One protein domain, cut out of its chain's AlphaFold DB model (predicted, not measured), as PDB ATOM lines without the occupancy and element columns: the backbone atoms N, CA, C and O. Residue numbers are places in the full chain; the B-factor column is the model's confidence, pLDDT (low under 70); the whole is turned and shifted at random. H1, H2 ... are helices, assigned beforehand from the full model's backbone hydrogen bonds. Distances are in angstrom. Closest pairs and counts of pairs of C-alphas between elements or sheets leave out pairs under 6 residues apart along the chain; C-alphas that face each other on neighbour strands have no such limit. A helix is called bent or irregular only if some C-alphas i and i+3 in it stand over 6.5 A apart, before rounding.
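This is residues 177 to 315 of the 321 residues of the protein "Response regulator" of Erysipelotrichaceae bacterium (UniProt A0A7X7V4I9). Two helical hairpins, H1 with H2 and H5 with H6, meet where H2 crosses H6, and H7 runs between H1 and H6, so that H1, H2, H6 and H7 touch one another in a ring. H5 continues past the end of H6, and the two small helices H3 and H4 pack on it. The printed part has 139 residues with seven named helices, H1 to H7 in order along the chain, and no named strand; its class is all helix. It is compact, with a radius of gyration of the C-alphas of 14.8 A, and spans 43 by 33 by 29 A.

H1, residues 180 to 199, and H2, residues 207 to 219, form a helical hairpin at a shallow tilt of 31 degrees, with the closest C-alphas, those of Lys 186 and Ser 214, 4.6 A apart. H3, residues 222 to 226, touches H5, residues 240 to 259, at Gly 223 and Gly 253, the closest C-alphas, 3.6 A apart. H4, residues 229 to 232, touches residues 242 to 246 of H5 alone, and the closest C-alphas, those of Val 231 and Glu 242, are 6.0 A apart. H5 and H6, residues 266 to 278, form a second helical hairpin at a shallow tilt of 3 degrees; H5 touches H6 with residues 250 to 258 alone, and the closest C-alphas, those of Thr 250 and Arg 277, are 4.6 A apart. H2 touches H6 at a steep tilt of 47 degrees, the same way, with the closest C-alphas, those of Ala 216 and Ser 272, 5.0 A apart. H7, residues 299 to 314, touches H1 at a steep tilt of 49 degrees, opposite ways, the closest C-alphas being those of Phe 188 and Ala 307, 5.5 A apart. H7 touches H6 with residues 300 to 304 alone, the closest C-alphas being those of Ile 275 and Ala 301, 4.5 A apart. H1 and H5 are apart, as are H5 and H7. Every O i to N i+4 pair is within hydrogen-bond range in H1, H6 and H7; H2 has 7 of 9, H5 12 of 16 and H3 0 of 1, with 2 of 2 O i to N i+3 pairs in H3, and H4 is too short for an O i to N i+4 pair.

H1 begins at C-alpha 180, (284.824, 309.381, 135.318), and is 28.5 A long. H2, 19.9 A, is only just irregular, with C-alphas 215 and 218 6.51 A apart. H3 is 8.6 A and H4 4.8 A long. H5, 29.8 A, begins at C-alpha 240, (296.847, 334.028, 147.552). H6 is 18.0 A long, and H7, 22.7 A, ends at C-alpha 314, (277.051, 317.191, 140.953).

The C-alphas farthest apart, those of Pro 201 and Ser 230, are 44.6 A apart. The printed part has no cut, and the link from H6 to H7, residues 279 to 298, is long. The mean pLDDT of the printed part is 92.9; residue 178 and residues 261 to 264 are under 70.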
ATOM      1  N   GLU A 177     290.965 313.553 141.487       71.69
ATOM      2  CA  GLU A 177     289.749 313.361 140.724       71.69
ATOM      3  C   GLU A 177     289.640 311.927 140.184       71.69
ATOM      4  O   GLU A 177     290.573 311.120 140.201       71.69
ATOM      5  N   SER A 178     288.434 311.555 139.756       69.81
ATOM      6  CA  SER A 178     288.181 310.230 139.181       69.81
ATOM      7  C   SER A 178     288.242 310.298 137.660       69.81
ATOM      8  O   SER A 178     287.653 311.207 137.084       69.81
ATOM      9  N   GLY A 179     288.756 309.265 136.985       73.31
ATOM     10  CA  GLY A 179     288.677 309.158 135.513       73.31
ATOM     11  C   GLY A 179     287.248 309.142 134.927       73.31
ATOM     12  O   GLY A 179     287.069 309.121 133.713       73.31
ATOM     13  N   GLN A 180     286.201 309.148 135.764       83.75
ATOM     14  CA  GLN A 180     284.824 309.381 135.318       83.75
ATOM     15  C   GLN A 180     284.549 310.860 134.998       83.75
ATOM     16  O   GLN A 180     283.648 311.120 134.207       83.75
ATOM     17  N   HIS A 181     285.309 311.801 135.572       87.31
ATOM     18  CA  HIS A 181     285.224 313.233 135.265       87.31
ATOM     19  C   HIS A 181     285.460 313.475 133.771       87.31
ATOM     20  O   HIS A 181     284.577 313.990 133.097       87.31
ATOM     21  N   VAL A 182     286.540 312.917 133.214       87.12
ATOM     22  CA  VAL A 182     286.860 312.941 131.772       87.12
ATOM     23  C   VAL A 182     285.664 312.532 130.899       87.12
ATOM     24  O   VAL A 182     285.307 313.216 129.941       87.12
ATOM     25  N   LYS A 183     284.982 311.431 131.245       90.00
ATOM     26  CA  LYS A 183     283.811 310.950 130.487       90.00
ATOM     27  C   LYS A 183     282.614 311.891 130.591       90.00
ATOM     28  O   LYS A 183     281.898 312.077 129.607       90.00
ATOM     29  N   ARG A 184     282.372 312.447 131.780       93.31
ATOM     30  CA  ARG A 184     281.271 313.386 132.020       93.31
ATOM     31  C   ARG A 184     281.531 314.725 131.336       93.31
ATOM     32  O   ARG A 184     280.606 315.252 130.732       93.31
ATOM     33  N   MET A 185     282.779 315.189 131.302       94.75
ATOM     34  CA  MET A 185     283.179 316.393 130.576       94.75
ATOM     35  C   MET A 185     282.888 316.303 129.083       94.75
ATOM     36  O   MET A 185     282.220 317.195 128.559       94.75
ATOM     37  N   LYS A 186     283.257 315.196 128.417       94.81
ATOM     38  CA  LYS A 186     282.871 314.967 127.011       94.81
ATOM     39  C   LYS A 186     281.354 315.026 126.833       94.81
ATOM     40  O   LYS A 186     280.839 315.716 125.959       94.81
ATOM     41  N   PHE A 187     280.622 314.322 127.695       96.31
ATOM     42  CA  PHE A 187     279.167 314.228 127.610       96.31
ATOM     43  C   PHE A 187     278.461 315.579 127.808       96.31
ATOM     44  O   PHE A 187     277.616 315.952 126.996       96.31
ATOM     45  N   PHE A 188     278.808 316.325 128.857       97.31
ATOM     46  CA  PHE A 188     278.201 317.624 129.148       97.31
ATOM     47  C   PHE A 188     278.580 318.670 128.105       97.31
ATOM     48  O   PHE A 188     277.693 319.359 127.601       97.31
ATOM     49  N   SER A 189     279.857 318.737 127.720       98.19
ATOM     50  CA  SER A 189     280.325 319.675 126.695       98.19
ATOM     51  C   SER A 189     279.634 319.421 125.358       98.19
ATOM     52  O   SER A 189     279.202 320.371 124.712       98.19
ATOM     53  N   LYS A 190     279.426 318.151 124.978       98.31
ATOM     54  CA  LYS A 190     278.664 317.789 123.778       98.31
ATOM     55  C   LYS A 190     277.223 318.287 123.830       98.31
ATOM     56  O   LYS A 190     276.778 318.943 122.897       98.31
ATOM     57  N   ILE A 191     276.500 318.015 124.919       98.25
ATOM     58  CA  ILE A 191     275.098 318.446 125.068       98.25
ATOM     59  C   ILE A 191     274.981 319.970 124.990       98.25
ATOM     60  O   ILE A 191     274.084 320.489 124.325       98.25
ATOM     61  N   LEU A 192     275.883 320.685 125.663       98.31
ATOM     62  CA  LEU A 192     275.900 322.143 125.656       98.31
ATOM     63  C   LEU A 192     276.243 322.690 124.265       98.31
ATOM     64  O   LEU A 192     275.536 323.569 123.780       98.31
ATOM     65  N   ALA A 193     277.249 322.136 123.586       98.25
ATOM     66  CA  ALA A 193     277.616 322.539 122.231       98.25
ATOM     67  C   ALA A 193     276.491 322.262 121.217       98.25
ATOM     68  O   ALA A 193     276.171 323.127 120.405       98.25
ATOM     69  N   GLU A 194     275.820 321.107 121.301       98.44
ATOM     70  CA  GLU A 194     274.636 320.805 120.483       98.44
ATOM     71  C   GLU A 194     273.488 321.785 120.747       98.44
ATOM     72  O   GLU A 194     272.739 322.134 119.830       98.44
ATOM     73  N   TRP A 195     273.315 322.208 122.002       98.31
ATOM     74  CA  TRP A 195     272.309 323.195 122.363       98.31
ATOM     75  C   TRP A 195     272.650 324.570 121.781       98.31
ATOM     76  O   TRP A 195     271.775 325.177 121.165       98.31
ATOM     77  N   VAL A 196     273.903 325.025 121.904       97.94
ATOM     78  CA  VAL A 196     274.385 326.291 121.323       97.94
ATOM     79  C   VAL A 196     274.219 326.275 119.806       97.94
ATOM     80  O   VAL A 196     273.574 327.164 119.266       97.94
ATOM     81  N   MET A 197     274.665 325.213 119.129       98.00
ATOM     82  CA  MET A 197     274.505 325.040 117.680       98.00
ATOM     83  C   MET A 197     273.048 325.217 117.214       98.00
ATOM     84  O   MET A 197     272.793 325.792 116.159       98.00
ATOM     85  N   LYS A 198     272.074 324.721 117.988       97.75
ATOM     86  CA  LYS A 198     270.646 324.784 117.630       97.75
ATOM     87  C   LYS A 198     269.968 326.100 118.011       97.75
ATOM     88  O   LYS A 198     269.008 326.483 117.347       97.75
ATOM     89  N   ASN A 199     270.393 326.736 119.102       98.00
ATOM     90  CA  ASN A 199     269.655 327.841 119.728       98.00
ATOM     91  C   ASN A 199     270.372 329.196 119.650       98.00
ATOM     92  O   ASN A 199     269.735 330.209 119.927       98.00
ATOM     93  N   ALA A 200     271.649 329.218 119.272       95.88
ATOM     94  CA  ALA A 200     272.470 330.417 119.133       95.88
ATOM     95  C   ALA A 200     273.289 330.343 117.821       95.88
ATOM     96  O   ALA A 200     274.503 330.118 117.840       95.88
ATOM     97  N   PRO A 201     272.621 330.451 116.654       93.88
ATOM     98  CA  PRO A 201     273.253 330.291 115.342       93.88
ATOM     99  C   PRO A 201     274.335 331.337 115.037       93.88
ATOM    100  O   PRO A 201     275.150 331.112 114.150       93.88
ATOM    101  N   GLU A 202     274.370 332.455 115.764       95.00
ATOM    102  CA  GLU A 202     275.403 333.490 115.669       95.00
ATOM    103  C   GLU A 202     276.824 332.991 115.975       95.00
ATOM    104  O   GLU A 202     277.785 333.629 115.554       95.00
ATOM    105  N   TYR A 203     276.968 331.851 116.663       93.88
ATOM    106  CA  TYR A 203     278.265 331.208 116.908       93.88
ATOM    107  C   TYR A 203     278.708 330.267 115.781       93.88
ATOM    108  O   TYR A 203     279.806 329.725 115.853       93.88
ATOM    109  N   GLU A 204     277.857 330.039 114.774       95.19
ATOM    110  CA  GLU A 204     278.163 329.274 113.555       95.19
ATOM    111  C   GLU A 204     278.741 327.862 113.789       95.19
ATOM    112  O   GLU A 204     279.436 327.316 112.933       95.19
ATOM    113  N   LEU A 205     278.424 327.234 114.927       96.25
ATOM    114  CA  LEU A 205     278.896 325.884 115.234       96.25
ATOM    115  C   LEU A 205     278.328 324.863 114.240       96.25
ATOM    116  O   LEU A 205     277.125 324.810 113.984       96.25
ATOM    117  N   THR A 206     279.194 323.999 113.727       96.44
ATOM    118  CA  THR A 206     278.828 322.841 112.913       96.44
ATOM    119  C   THR A 206     278.785 321.563 113.754       96.44
ATOM    120  O   THR A 206     279.326 321.497 114.857       96.44
ATOM    121  N   GLU A 207     278.209 320.484 113.210       95.94
ATOM    122  CA  GLU A 207     278.266 319.161 113.858       95.94
ATOM    123  C   GLU A 207     279.711 318.704 114.125       95.94
ATOM    124  O   GLU A 207     279.970 318.002 115.102       95.94
ATOM    125  N   LYS A 208     280.667 319.118 113.281       93.50
ATOM    126  CA  LYS A 208     282.085 318.809 113.489       93.50
ATOM    127  C   LYS A 208     282.658 319.577 114.675       93.50
ATOM    128  O   LYS A 208     283.419 318.988 115.437       93.50
ATOM    129  N   ASP A 209     282.270 320.835 114.855       94.56
ATOM    130  CA  ASP A 209     282.738 321.660 115.976       94.56
ATOM    131  C   ASP A 209     282.229 321.119 117.304       94.56
ATOM    132  O   ASP A 209     282.984 321.044 118.266       94.56
ATOM    133  N   VAL A 210     280.980 320.651 117.342       97.12
ATOM    134  CA  VAL A 210     280.406 319.978 118.515       97.12
ATOM    135  C   VAL A 210     281.254 318.775 118.939       97.12
ATOM    136  O   VAL A 210     281.599 318.650 120.117       97.12
ATOM    137  N   GLU A 211     281.608 317.892 117.999       94.06
ATOM    138  CA  GLU A 211     282.444 316.726 118.309       94.06
ATOM    139  C   GLU A 211     283.852 317.152 118.747       94.06
ATOM    140  O   GLU A 211     284.364 316.629 119.737       94.06
ATOM    141  N   LYS A 212     284.454 318.148 118.083       92.69
ATOM    142  CA  LYS A 212     285.784 318.663 118.444       92.69
ATOM    143  C   LYS A 212     285.810 319.328 119.819       92.69
ATOM    144  O   LYS A 212     286.723 319.049 120.586       92.69
ATOM    145  N   ILE A 213     284.819 320.151 120.168       96.06
ATOM    146  CA  ILE A 213     284.690 320.770 121.500       96.06
ATOM    147  C   ILE A 213     284.539 319.684 122.567       96.06
ATOM    148  O   ILE A 213     285.209 319.724 123.598       96.06
ATOM    149  N   SER A 214     283.692 318.682 122.311       95.69
ATOM    150  CA  SER A 214     283.534 317.530 123.199       95.69
ATOM    151  C   SER A 214     284.861 316.793 123.406       95.69
ATOM    152  O   SER A 214     285.240 316.540 124.547       95.69
ATOM    153  N   GLU A 215     285.593 316.476 122.336       91.88
ATOM    154  CA  GLU A 215     286.893 315.804 122.436       91.88
ATOM    155  C   GLU A 215     287.954 316.662 123.132       91.88
ATOM    156  O   GLU A 215     288.651 316.153 124.005       91.88
ATOM    157  N   ALA A 216     288.037 317.954 122.815       92.75
ATOM    158  CA  ALA A 216     288.998 318.885 123.398       92.75
ATOM    159  C   ALA A 216     288.703 319.225 124.869       92.75
ATOM    160  O   ALA A 216     289.620 319.567 125.611       92.75
ATOM    161  N   SER A 217     287.451 319.083 125.326       94.94
ATOM    162  CA  SER A 217     287.048 319.407 126.705       94.94
ATOM    163  C   SER A 217     287.882 318.699 127.772       94.94
ATOM    164  O   SER A 217     288.130 319.258 128.833       94.94
ATOM    165  N   VAL A 218     288.375 317.489 127.499       91.81
ATOM    166  CA  VAL A 218     289.169 316.714 128.465       91.81
ATOM    167  C   VAL A 218     290.577 317.267 128.670       91.81
ATOM    168  O   VAL A 218     291.269 316.849 129.596       91.81
ATOM    169  N   LEU A 219     291.015 318.188 127.811       92.00
ATOM    170  CA  LEU A 219     292.335 318.793 127.896       92.00
ATOM    171  C   LEU A 219     292.384 320.003 128.830       92.00
ATOM    172  O   LEU A 219     293.488 320.419 129.167       92.00
ATOM    173  N   HIS A 220     291.235 320.553 129.248       94.25
ATOM    174  CA  HIS A 220     291.157 321.832 129.971       94.25
ATOM    175  C   HIS A 220     292.142 321.929 131.145       94.25
ATOM    176  O   HIS A 220     292.817 322.943 131.306       94.25
ATOM    177  N   ASP A 221     292.314 320.827 131.873       93.56
ATOM    178  CA  ASP A 221     293.153 320.738 133.061       93.56
ATOM    179  C   ASP A 221     294.541 320.119 132.840       93.56
ATOM    180  O   ASP A 221     295.296 319.909 133.792       93.56
ATOM    181  N   MET A 222     294.955 319.882 131.591       90.81
ATOM    182  CA  MET A 222     296.250 319.261 131.271       90.81
ATOM    183  C   MET A 222     297.442 319.971 131.911       90.81
ATOM    184  O   MET A 222     298.420 319.327 132.297       90.81
ATOM    185  N   GLY A 223     297.365 321.291 132.081       93.75
ATOM    186  CA  GLY A 223     298.422 322.064 132.722       93.75
ATOM    187  C   GLY A 223     298.612 321.770 134.209       93.75
ATOM    188  O   GLY A 223     299.679 322.093 134.738       93.75
ATOM    189  N   LYS A 224     297.659 321.107 134.890       94.50
ATOM    190  CA  LYS A 224     297.806 320.685 136.297       94.50
ATOM    191  C   LYS A 224     299.027 319.784 136.492       94.50
ATOM    192  O   LYS A 224     299.594 319.752 137.583       94.50
ATOM    193  N   ILE A 225     299.510 319.127 135.429       92.94
ATOM    194  CA  ILE A 225     300.764 318.364 135.452       92.94
ATOM    195  C   ILE A 225     301.971 319.210 135.897       92.94
ATOM    196  O   ILE A 225     302.910 318.683 136.491       92.94
ATOM    197  N   THR A 226     301.937 320.521 135.667       94.19
ATOM    198  CA  THR A 226     303.026 321.445 136.017       94.19
ATOM    199  C   THR A 226     302.921 322.001 137.438       94.19
ATOM    200  O   THR A 226     303.887 322.570 137.947       94.19
ATOM    201  N   ILE A 227     301.781 321.812 138.111       96.31
ATOM    202  CA  ILE A 227     301.536 322.369 139.443       96.31
ATOM    203  C   ILE A 227     302.256 321.520 140.505       96.31
ATOM    204  O   ILE A 227     302.140 320.289 140.484       96.31
ATOM    205  N   PRO A 228     302.998 322.129 141.454       95.88
ATOM    206  CA  PRO A 228     303.646 321.396 142.539       95.88
ATOM    207  C   PRO A 228     302.639 320.674 143.440       95.88
ATOM    208  O   PRO A 228     301.603 321.238 143.793       95.88
ATOM    209  N   ASP A 229     302.984 319.470 143.906       94.25
ATOM    210  CA  ASP A 229     302.117 318.668 144.787       94.25
ATOM    211  C   ASP A 229     301.740 319.410 146.080       94.25
ATOM    212  O   ASP A 229     300.622 319.271 146.567       94.25
ATOM    213  N   SER A 230     302.633 320.252 146.611       94.12
ATOM    214  CA  SER A 230     302.363 321.066 147.804       94.12
ATOM    215  C   SER A 230     301.221 322.068 147.622       94.12
ATOM    216  O   SER A 230     300.646 322.502 148.616       94.12
ATOM    217  N   VAL A 231     300.914 322.445 146.377       95.50
ATOM    218  CA  VAL A 231     299.790 323.318 146.012       95.50
ATOM    219  C   VAL A 231     298.603 322.471 145.550       95.50
ATOM    220  O   VAL A 231     297.499 322.654 146.053       95.50
ATOM    221  N   LEU A 232     298.831 321.513 144.643       93.25
ATOM    222  CA  LEU A 232     297.777 320.689 144.043       93.25
ATOM    223  C   LEU A 232     297.050 319.804 145.065       93.25
ATOM    224  O   LEU A 232     295.832 319.676 145.011       93.25
ATOM    225  N   LEU A 233     297.789 319.213 146.008       92.19
ATOM    226  CA  LEU A 233     297.271 318.253 146.989       92.19
ATOM    227  C   LEU A 233     297.034 318.871 148.371       92.19
ATOM    228  O   LEU A 233     296.827 318.144 149.345       92.19
ATOM    229  N   LYS A 234     297.098 320.203 148.495       91.31
ATOM    230  CA  LYS A 234     296.988 320.870 149.793       91.31
ATOM    231  C   LYS A 234     295.613 320.602 150.428       91.31
ATOM    232  O   LYS A 234     294.593 320.989 149.857       91.31
ATOM    233  N   PRO A 235     295.547 320.017 151.641       85.06
ATOM    234  CA  PRO A 235     294.282 319.850 152.339       85.06
ATOM    235  C   PRO A 235     293.828 321.202 152.911       85.06
ATOM    236  O   PRO A 235     294.351 321.674 153.920       85.06
ATOM    237  N   GLY A 236     292.859 321.845 152.256       87.00
ATOM    238  CA  GLY A 236     292.245 323.095 152.717       87.00
ATOM    239  C   GLY A 236     292.309 324.227 151.693       87.00
ATOM    240  O   GLY A 236     292.473 324.003 150.499       87.00
ATOM    241  N   LYS A 237     292.126 325.469 152.157       91.00
ATOM    242  CA  LYS A 237     292.179 326.650 151.284       91.00
ATOM    243  C   LYS A 237     293.625 326.995 150.923       91.00
ATOM    244  O   LYS A 237     294.498 326.979 151.793       91.00
ATOM    245  N   LEU A 238     293.838 327.357 149.661       94.62
ATOM    246  CA  LEU A 238     295.095 327.930 149.185       94.62
ATOM    247  C   LEU A 238     295.277 329.358 149.729       94.62
ATOM    248  O   LEU A 238     294.292 330.075 149.936       94.62
ATOM    249  N   THR A 239     296.523 329.769 149.959       96.94
ATOM    250  CA  THR A 239     296.870 331.190 150.127       96.94
ATOM    251  C   THR A 239     296.767 331.914 148.785       96.94
ATOM    252  O   THR A 239     296.607 331.283 147.741       96.94
ATOM    253  N   SER A 240     296.854 333.244 148.791       96.62
ATOM    254  CA  SER A 240     296.847 334.028 147.552       96.62
ATOM    255  C   SER A 240     298.002 333.640 146.625       96.62
ATOM    256  O   SER A 240     297.775 333.430 145.441       96.62
ATOM    257  N   GLU A 241     299.200 333.437 147.172       96.69
ATOM    258  CA  GLU A 241     300.395 333.057 146.414       96.69
ATOM    259  C   GLU A 241     300.281 331.635 145.845       96.69
ATOM    260  O   GLU A 241     300.639 331.380 144.698       96.69
ATOM    261  N   GLU A 242     299.747 330.693 146.625       97.38
ATOM    262  CA  GLU A 242     299.490 329.328 146.154       97.38
ATOM    263  C   GLU A 242     298.392 329.296 145.086       97.38
ATOM    264  O   GLU A 242     298.470 328.522 144.134       97.38
ATOM    265  N   PHE A 243     297.369 330.144 145.221       96.31
ATOM    266  CA  PHE A 243     296.332 330.292 144.210       96.31
ATOM    267  C   PHE A 243     296.887 330.917 142.924       96.31
ATOM    268  O   PHE A 243     296.511 330.488 141.836       96.31
ATOM    269  N   ASP A 244     297.824 331.864 143.023       97.12
ATOM    270  CA  ASP A 244     298.544 332.400 141.865       97.12
ATOM    271  C   ASP A 244     299.323 331.308 141.129       97.12
ATOM    272  O   ASP A 244     299.231 331.229 139.905       97.12
ATOM    273  N   VAL A 245     299.985 330.402 141.857       97.50
ATOM    274  CA  VAL A 245     300.607 329.208 141.260       97.50
ATOM    275  C   VAL A 245     299.555 328.310 140.607       97.50
ATOM    276  O   VAL A 245     299.741 327.910 139.462       97.50
ATOM    277  N   MET A 246     298.434 328.024 141.277       97.12
ATOM    278  CA  MET A 246     297.369 327.178 140.723       97.12
ATOM    279  C   MET A 246     296.823 327.719 139.393       97.12
ATOM    280  O   MET A 246     296.638 326.944 138.458       97.12
ATOM    281  N   LYS A 247     296.612 329.036 139.260       97.56
ATOM    282  CA  LYS A 247     296.098 329.656 138.022       97.56
ATOM    283  C   LYS A 247     296.978 329.395 136.793       97.56
ATOM    284  O   LYS A 247     296.456 329.358 135.678       97.56
ATOM    285  N   THR A 248     298.281 329.165 136.985       97.62
ATOM    286  CA  THR A 248     299.234 328.937 135.882       97.62
ATOM    287  C   THR A 248     298.958 327.668 135.074       97.62
ATOM    288  O   THR A 248     299.455 327.559 133.956       97.62
ATOM    289  N   HIS A 249     298.131 326.731 135.561       97.44
ATOM    290  CA  HIS A 249     297.778 325.542 134.778       97.44
ATOM    291  C   HIS A 249     297.068 325.899 133.462       97.44
ATOM    292  O   HIS A 249     297.216 325.176 132.486       97.44
ATOM    293  N   THR A 250     296.345 327.019 133.404       97.50
ATOM    294  CA  THR A 250     295.698 327.477 132.162       97.50
ATOM    295  C   THR A 250     296.734 327.867 131.103       97.50
ATOM    296  O   THR A 250     296.673 327.411 129.964       97.50
ATOM    297  N   GLU A 251     297.749 328.650 131.492       96.88
ATOM    298  CA  GLU A 251     298.911 329.026 130.663       96.88
ATOM    299  C   GLU A 251     299.684 327.800 130.212       96.88
ATOM    300  O   GLU A 251     299.882 327.571 129.022       96.88
ATOM    301  N   LYS A 252     300.079 326.974 131.180       95.94
ATOM    302  CA  LYS A 252     300.909 325.803 130.925       95.94
ATOM    303  C   LYS A 252     300.181 324.725 130.142       95.94
ATOM    304  O   LYS A 252     300.794 324.084 129.297       95.94
ATOM    305  N   GLY A 253     298.882 324.546 130.361       93.94
ATOM    306  CA  GLY A 253     298.055 323.648 129.557       93.94
ATOM    307  C   GLY A 253     297.985 324.104 128.103       93.94
ATOM    308  O   GLY A 253     298.140 323.287 127.199       93.94
ATOM    309  N   ALA A 254     297.823 325.409 127.878       93.94
ATOM    310  CA  ALA A 254     297.802 325.988 126.543       93.94
ATOM    311  C   ALA A 254     299.165 325.866 125.830       93.94
ATOM    312  O   ALA A 254     299.198 325.467 124.668       93.94
ATOM    313  N   GLU A 255     300.280 326.120 126.529       93.12
ATOM    314  CA  GLU A 255     301.647 325.884 126.023       93.12
ATOM    315  C   GLU A 255     301.857 324.412 125.632       93.12
ATOM    316  O   GLU A 255     302.305 324.125 124.525       93.12
ATOM    317  N   ILE A 256     301.470 323.471 126.502       90.31
ATOM    318  CA  ILE A 256     301.584 322.031 126.232       90.31
ATOM    319  C   ILE A 256     300.801 321.665 124.970       90.31
ATOM    320  O   ILE A 256     301.331 320.985 124.101       90.31
ATOM    321  N   VAL A 257     299.555 322.129 124.839       88.06
ATOM    322  CA  VAL A 257     298.741 321.867 123.644       88.06
ATOM    323  C   VAL A 257     299.377 322.456 122.383       88.06
ATOM    324  O   VAL A 257     299.299 321.832 121.327       88.06
ATOM    325  N   GLN A 258     300.055 323.605 122.470       86.31
ATOM    326  CA  GLN A 258     300.746 324.186 121.317       86.31
ATOM    327  C   GLN A 258     301.874 323.303 120.777       86.31
ATOM    328  O   GLN A 258     302.047 323.231 119.562       86.31
ATOM    329  N   GLU A 259     302.587 322.590 121.647       82.75
ATOM    330  CA  GLU A 259     303.664 321.668 121.257       82.75
ATOM    331  C   GLU A 259     303.150 320.328 120.700       82.75
ATOM    332  O   GLU A 259     303.907 319.541 120.128       82.75
ATOM    333  N   LEU A 260     301.859 320.039 120.863       73.56
ATOM    334  CA  LEU A 260     301.263 318.772 120.469       73.56
ATOM    335  C   LEU A 260     300.859 318.764 118.985       73.56
ATOM    336  O   LEU A 260     299.747 319.134 118.614       73.56
ATOM    337  N   GLU A 261     301.724 318.202 118.139       66.12
ATOM    338  CA  GLU A 261     301.477 317.992 116.697       66.12
ATOM    339  C   GLU A 261     300.358 316.967 116.376       66.12
ATOM    340  O   GLU A 261     300.053 316.716 115.211       66.12
ATOM    341  N   TRP A 262     299.743 316.319 117.377       61.47
ATOM    342  CA  TRP A 262     298.737 315.267 117.149       61.47
ATOM    343  C   TRP A 262     297.324 315.793 116.888       61.47
ATOM    344  O   TRP A 262     296.482 314.999 116.462       61.47
ATOM    345  N   ALA A 263     297.047 317.081 117.121       58.38
ATOM    346  CA  ALA A 263     295.803 317.694 116.672       58.38
ATOM    347  C   ALA A 263     295.818 317.679 115.136       58.38
ATOM    348  O   ALA A 263     296.498 318.470 114.494       58.38
ATOM    349  N   GLN A 264     295.132 316.691 114.553       62.97
ATOM    350  CA  GLN A 264     295.240 316.304 113.137       62.97
ATOM    351  C   GLN A 264     294.823 317.415 112.158       62.97
ATOM    352  O   GLN A 264     295.002 317.265 110.950       62.97
ATOM    353  N   ASP A 265     294.251 318.501 112.674       76.94
ATOM    354  CA  ASP A 265     293.841 319.684 111.944       76.94
ATOM    355  C   ASP A 265     293.938 320.939 112.836       76.94
ATOM    356  O   ASP A 265     293.813 320.869 114.061       76.94
ATOM    357  N   GLU A 266     294.150 322.087 112.193       83.81
ATOM    358  CA  GLU A 266     294.364 323.404 112.814       83.81
ATOM    359  C   GLU A 266     293.216 323.837 113.743       83.81
ATOM    360  O   GLU A 266     293.437 324.466 114.776       83.81
ATOM    361  N   GLU A 267     291.981 323.455 113.421       87.75
ATOM    362  CA  GLU A 267     290.796 323.826 114.194       87.75
ATOM    363  C   GLU A 267     290.711 323.053 115.517       87.75
ATOM    364  O   GLU A 267     290.449 323.648 116.562       87.75
ATOM    365  N   SER A 268     291.026 321.753 115.515       86.31
ATOM    366  CA  SER A 268     291.131 320.961 116.752       86.31
ATOM    367  C   SER A 268     292.210 321.510 117.697       86.31
ATOM    368  O   SER A 268     292.032 321.514 118.919       86.31
ATOM    369  N   HIS A 269     293.318 322.002 117.137       88.62
ATOM    370  CA  HIS A 269     294.403 322.629 117.897       88.62
ATOM    371  C   HIS A 269     293.957 323.945 118.537       88.62
ATOM    372  O   HIS A 269     294.092 324.119 119.750       88.62
ATOM    373  N   LYS A 270     293.319 324.818 117.747       91.81
ATOM    374  CA  LYS A 270     292.737 326.079 118.216       91.81
ATOM    375  C   LYS A 270     291.744 325.860 119.360       91.81
ATOM    376  O   LYS A 270     291.875 326.500 120.399       91.81
ATOM    377  N   LEU A 271     290.791 324.940 119.205       93.50
ATOM    378  CA  LEU A 271     289.784 324.657 120.235       93.50
ATOM    379  C   LEU A 271     290.424 324.144 121.528       93.50
ATOM    380  O   LEU A 271     290.074 324.593 122.617       93.50
ATOM    381  N   SER A 272     291.395 323.237 121.410       92.88
ATOM    382  CA  SER A 272     292.133 322.711 122.563       92.88
ATOM    383  C   SER A 272     292.898 323.818 123.291       92.88
ATOM    384  O   SER A 272     292.867 323.883 124.518       92.88
ATOM    385  N   TYR A 273     293.540 324.722 122.544       94.62
ATOM    386  CA  TYR A 273     294.221 325.885 123.103       94.62
ATOM    387  C   TYR A 273     293.248 326.806 123.847       94.62
ATOM    388  O   TYR A 273     293.491 327.136 125.007       94.62
ATOM    389  N   GLU A 274     292.139 327.192 123.209       96.56
ATOM    390  CA  GLU A 274     291.127 328.077 123.796       96.56
ATOM    391  C   GLU A 274     290.554 327.502 125.094       96.56
ATOM    392  O   GLU A 274     290.452 328.211 126.095       96.56
ATOM    393  N   ILE A 275     290.228 326.208 125.094       97.06
ATOM    394  CA  ILE A 275     289.692 325.511 126.262       97.06
ATOM    395  C   ILE A 275     290.718 325.506 127.403       97.06
ATOM    396  O   ILE A 275     290.408 325.962 128.501       97.06
ATOM    397  N   CYS A 276     291.957 325.066 127.163       95.94
ATOM    398  CA  CYS A 276     293.000 325.075 128.195       95.94
ATOM    399  C   CYS A 276     293.238 326.478 128.760       95.94
ATOM    400  O   CYS A 276     293.297 326.671 129.974       95.94
ATOM    401  N   ARG A 277     293.352 327.464 127.870       97.75
ATOM    402  CA  ARG A 277     293.736 328.829 128.218       97.75
ATOM    403  C   ARG A 277     292.634 329.571 128.970       97.75
ATOM    404  O   ARG A 277     292.957 330.298 129.901       97.75
ATOM    405  N   TYR A 278     291.370 329.403 128.577       98.50
ATOM    406  CA  TYR A 278     290.295 330.317 128.974       98.50
ATOM    407  C   TYR A 278     289.126 329.665 129.725       98.50
ATOM    408  O   TYR A 278     288.195 330.375 130.090       98.50
ATOM    409  N   HIS A 279     289.134 328.356 130.017       97.81
ATOM    410  CA  HIS A 279     288.010 327.711 130.727       97.81
ATOM    411  C   HIS A 279     287.772 328.222 132.168       97.81
ATOM    412  O   HIS A 279     286.765 327.874 132.788       97.81
ATOM    413  N   HIS A 280     288.652 329.060 132.718       98.00
ATOM    414  CA  HIS A 280     288.438 329.750 133.994       98.00
ATOM    415  C   HIS A 280     288.135 331.248 133.859       98.00
ATOM    416  O   HIS A 280     287.991 331.951 134.872       98.00
ATOM    417  N   GLU A 281     287.972 331.732 132.629       98.38
ATOM    418  CA  GLU A 281     287.417 333.053 132.396       98.38
ATOM    419  C   GLU A 281     285.955 333.112 132.838       98.38
ATOM    420  O   GLU A 281     285.236 332.111 132.892       98.38
ATOM    421  N   LYS A 282     285.505 334.307 133.217       97.50
ATOM    422  CA  LYS A 282     284.137 334.523 133.698       97.50
ATOM    423  C   LYS A 282     283.489 335.612 132.886       97.50
ATOM    424  O   LYS A 282     284.080 336.662 132.688       97.50
ATOM    425  N   TYR A 283     282.222 335.410 132.541       96.44
ATOM    426  CA  TYR A 283     281.448 336.353 131.732       96.44
ATOM    427  C   TYR A 283     281.441 337.793 132.297       96.44
ATOM    428  O   TYR A 283     281.294 338.758 131.549       96.44
ATOM    429  N   ASP A 284     281.634 337.963 133.613       97.44
ATOM    430  CA  ASP A 284     281.716 339.265 134.288       97.44
ATOM    431  C   ASP A 284     283.118 339.915 134.303       97.44
ATOM    432  O   ASP A 284     283.257 341.019 134.838       97.44
ATOM    433  N   GLY A 285     284.133 339.270 133.717       97.31
ATOM    434  CA  GLY A 285     285.525 339.728 133.661       97.31
ATOM    435  C   GLY A 285     286.340 339.461 134.931       97.31
ATOM    436  O   GLY A 285     287.460 339.944 135.058       97.31
ATOM    437  N   LYS A 286     285.802 338.721 135.914       97.06
ATOM    438  CA  LYS A 286     286.522 338.371 137.161       97.06
ATOM    439  C   LYS A 286     287.174 336.988 137.114       97.06
ATOM    440  O   LYS A 286     287.405 336.371 138.162       97.06
ATOM    441  N   GLY A 287     287.346 336.460 135.909       96.75
ATOM    442  CA  GLY A 287     288.038 335.211 135.655       96.75
ATOM    443  C   GLY A 287     289.551 335.384 135.650       96.75
ATOM    444  O   GLY A 287     290.088 336.410 136.070       96.75
ATOM    445  N   TYR A 288     290.225 334.333 135.221       97.81
ATOM    446  CA  TYR A 288     291.646 334.322 134.905       97.81
ATOM    447  C   TYR A 288     291.821 333.434 133.673       97.81
ATOM    448  O   TYR A 288     290.977 332.560 133.447       97.81
ATOM    449  N   PRO A 289     292.891 333.612 132.890       96.81
ATOM    450  CA  PRO A 289     294.134 334.344 133.175       96.81
ATOM    451  C   PRO A 289     294.149 335.824 132.773       96.81
ATOM    452  O   PRO A 289     294.922 336.592 133.343       96.81
ATOM    453  N   GLU A 290     293.307 336.235 131.834       97.19
ATOM    454  CA  GLU A 290     293.359 337.544 131.173       97.19
ATOM    455  C   GLU A 290     292.202 338.464 131.586       97.19
ATOM    456  O   GLU A 290     292.280 339.677 131.396       97.19
ATOM    457  N   GLY A 291     291.162 337.918 132.224       97.25
ATOM    458  CA  GLY A 291     290.004 338.684 132.678       97.25
ATOM    459  C   GLY A 291     289.072 339.065 131.529       97.25
ATOM    460  O   GLY A 291     288.437 340.123 131.579       97.25
ATOM    461  N   LEU A 292     289.012 338.218 130.497       98.06
ATOM    462  CA  LEU A 292     288.144 338.385 129.331       98.06
ATOM    463  C   LEU A 292     286.679 338.524 129.760       98.06
ATOM    464  O   LEU A 292     286.230 337.874 130.711       98.06
ATOM    465  N   LYS A 293     285.916 339.372 129.061       98.06
ATOM    466  CA  LYS A 293     284.538 339.694 129.435       98.06
ATOM    467  C   LYS A 293     283.548 339.408 128.310       98.06
ATOM    468  O   LYS A 293     283.707 339.855 127.178       98.06
ATOM    469  N   GLY A 294     282.445 338.751 128.663       96.06
ATOM    470  CA  GLY A 294     281.375 338.426 127.724       96.06
ATOM    471  C   GLY A 294     281.890 337.639 126.518       96.06
ATOM    472  O   GLY A 294     282.560 336.623 126.682       96.06
ATOM    473  N   GLU A 295     281.621 338.158 125.323       95.00
ATOM    474  CA  GLU A 295     281.956 337.522 124.040       95.00
ATOM    475  C   GLU A 295     283.445 337.568 123.667       95.00
ATOM    476  O   GLU A 295     283.843 337.026 122.641       95.00
ATOM    477  N   GLU A 296     284.292 338.188 124.492       97.38
ATOM    478  CA  GLU A 296     285.747 338.044 124.359       97.38
ATOM    479  C   GLU A 296     286.208 336.624 124.720       97.38
ATOM    480  O   GLU A 296     287.262 336.184 124.265       97.38
ATOM    481  N   ILE A 297     285.421 335.895 125.521       98.12
ATOM    482  CA  ILE A 297     285.703 334.510 125.897       98.12
ATOM    483  C   ILE A 297     285.273 333.599 124.741       98.12
ATOM    484  O   ILE A 297     284.089 333.602 124.389       98.12
ATOM    485  N   PRO A 298     286.164 332.762 124.178       97.69
ATOM    486  CA  PRO A 298     285.785 331.834 123.120       97.69
ATOM    487  C   PRO A 298     284.633 330.918 123.543       97.69
ATOM    488  O   PRO A 298     284.619 330.395 124.660       97.69
ATOM    489  N   ILE A 299     283.679 330.682 122.640       97.75
ATOM    490  CA  ILE A 299     282.485 329.870 122.928       97.75
ATOM    491  C   ILE A 299     282.841 328.448 123.396       97.75
ATOM    492  O   ILE A 299     282.182 327.899 124.277       97.75
ATOM    493  N   SER A 300     283.931 327.886 122.867       97.69
ATOM    494  CA  SER A 300     284.512 326.603 123.273       97.69
ATOM    495  C   SER A 300     284.852 326.583 124.769       97.69
ATOM    496  O   SER A 300     284.434 325.676 125.490       97.69
ATOM    497  N   ALA A 301     285.531 327.624 125.255       98.12
ATOM    498  CA  ALA A 301     285.863 327.799 126.661       98.12
ATOM    499  C   ALA A 301     284.611 328.037 127.512       98.12
ATOM    500  O   ALA A 301     284.456 327.365 128.524       98.12
ATOM    501  N   GLN A 302     283.675 328.895 127.079       98.12
ATOM    502  CA  GLN A 302     282.426 329.146 127.817       98.12
ATOM    503  C   GLN A 302     281.615 327.857 128.051       98.12
ATOM    504  O   GLN A 302     281.124 327.615 129.157       98.12
ATOM    505  N   ILE A 303     281.498 327.013 127.017       98.31
ATOM    506  CA  ILE A 303     280.824 325.710 127.091       98.31
ATOM    507  C   ILE A 303     281.510 324.807 128.121       98.31
ATOM    508  O   ILE A 303     280.838 324.234 128.984       98.31
ATOM    509  N   VAL A 304     282.839 324.692 128.048       98.06
ATOM    510  CA  VAL A 304     283.608 323.809 128.933       98.06
ATOM    511  C   VAL A 304     283.612 324.317 130.374       98.06
ATOM    512  O   VAL A 304     283.420 323.513 131.281       98.06
ATOM    513  N   SER A 305     283.712 325.629 130.607       97.50
ATOM    514  CA  SER A 305     283.584 326.233 131.940       97.50
ATOM    515  C   SER A 305     282.267 325.854 132.614       97.50
ATOM    516  O   SER A 305     282.230 325.523 133.799       97.50
ATOM    517  N   LEU A 306     281.162 325.905 131.863       97.44
ATOM    518  CA  LEU A 306     279.845 325.559 132.389       97.44
ATOM    519  C   LEU A 306     279.740 324.058 132.691       97.44
ATOM    520  O   LEU A 306     279.191 323.684 133.731       97.44
ATOM    521  N   ALA A 307     280.274 323.213 131.803       97.25
ATOM    522  CA  ALA A 307     280.331 321.768 132.001       97.25
ATOM    523  C   ALA A 307     281.149 321.386 133.245       97.25
ATOM    524  O   ALA A 307     280.668 320.590 134.052       97.25
ATOM    525  N   ASP A 308     282.326 321.987 133.428       94.88
ATOM    526  CA  ASP A 308     283.226 321.718 134.555       94.88
ATOM    527  C   ASP A 308     282.585 322.111 135.892       94.88
ATOM    528  O   ASP A 308     282.456 321.298 136.811       94.88
ATOM    529  N   VAL A 309     282.038 323.329 135.980       93.75
ATOM    530  CA  VAL A 309     281.332 323.781 137.190       93.75
ATOM    531  C   VAL A 309     280.132 322.882 137.501       93.75
ATOM    532  O   VAL A 309     279.890 322.550 138.666       93.75
ATOM    533  N   PHE A 310     279.373 322.463 136.487       94.62
ATOM    534  CA  PHE A 310     278.252 321.548 136.683       94.62
ATOM    535  C   PHE A 310     278.712 320.170 137.184       94.62
ATOM    536  O   PHE A 310     278.119 319.627 138.124       94.62
ATOM    537  N   ASP A 311     279.785 319.617 136.614       92.44
ATOM    538  CA  ASP A 311     280.352 318.341 137.050       92.44
ATOM    539  C   ASP A 311     280.840 318.406 138.500       92.44
ATOM    540  O   ASP A 311     280.498 317.552 139.325       92.44
ATOM    541  N   ALA A 312     281.564 319.475 138.829       88.00
ATOM    542  CA  ALA A 312     282.076 319.765 140.157       88.00
ATOM    543  C   ALA A 312     280.974 319.843 141.225       88.00
ATOM    544  O   ALA A 312     281.170 319.372 142.349       88.00
ATOM    545  N   LEU A 313     279.820 320.432 140.892       90.00
ATOM    546  CA  LEU A 313     278.684 320.584 141.807       90.00
ATOM    547  C   LEU A 313     277.858 319.302 141.970       90.00
ATOM    548  O   LEU A 313     277.195 319.127 142.994       90.00
ATOM    549  N   THR A 314     277.877 318.412 140.976       89.62
ATOM    550  CA  THR A 314     277.051 317.191 140.953       89.62
ATOM    551  C   THR A 314     277.825 315.920 141.311       89.62
ATOM    552  O   THR A 314     277.219 314.873 141.560       89.62
ATOM    553  N   SER A 315     279.151 316.007 141.420       83.38
ATOM    554  CA  SER A 315     280.034 314.884 141.733       83.38
ATOM    555  C   SER A 315     280.462 314.846 143.201       83.38
ATOM    556  O   SER A 315     280.700 315.863 143.852       83.38
TER     557      SER A 315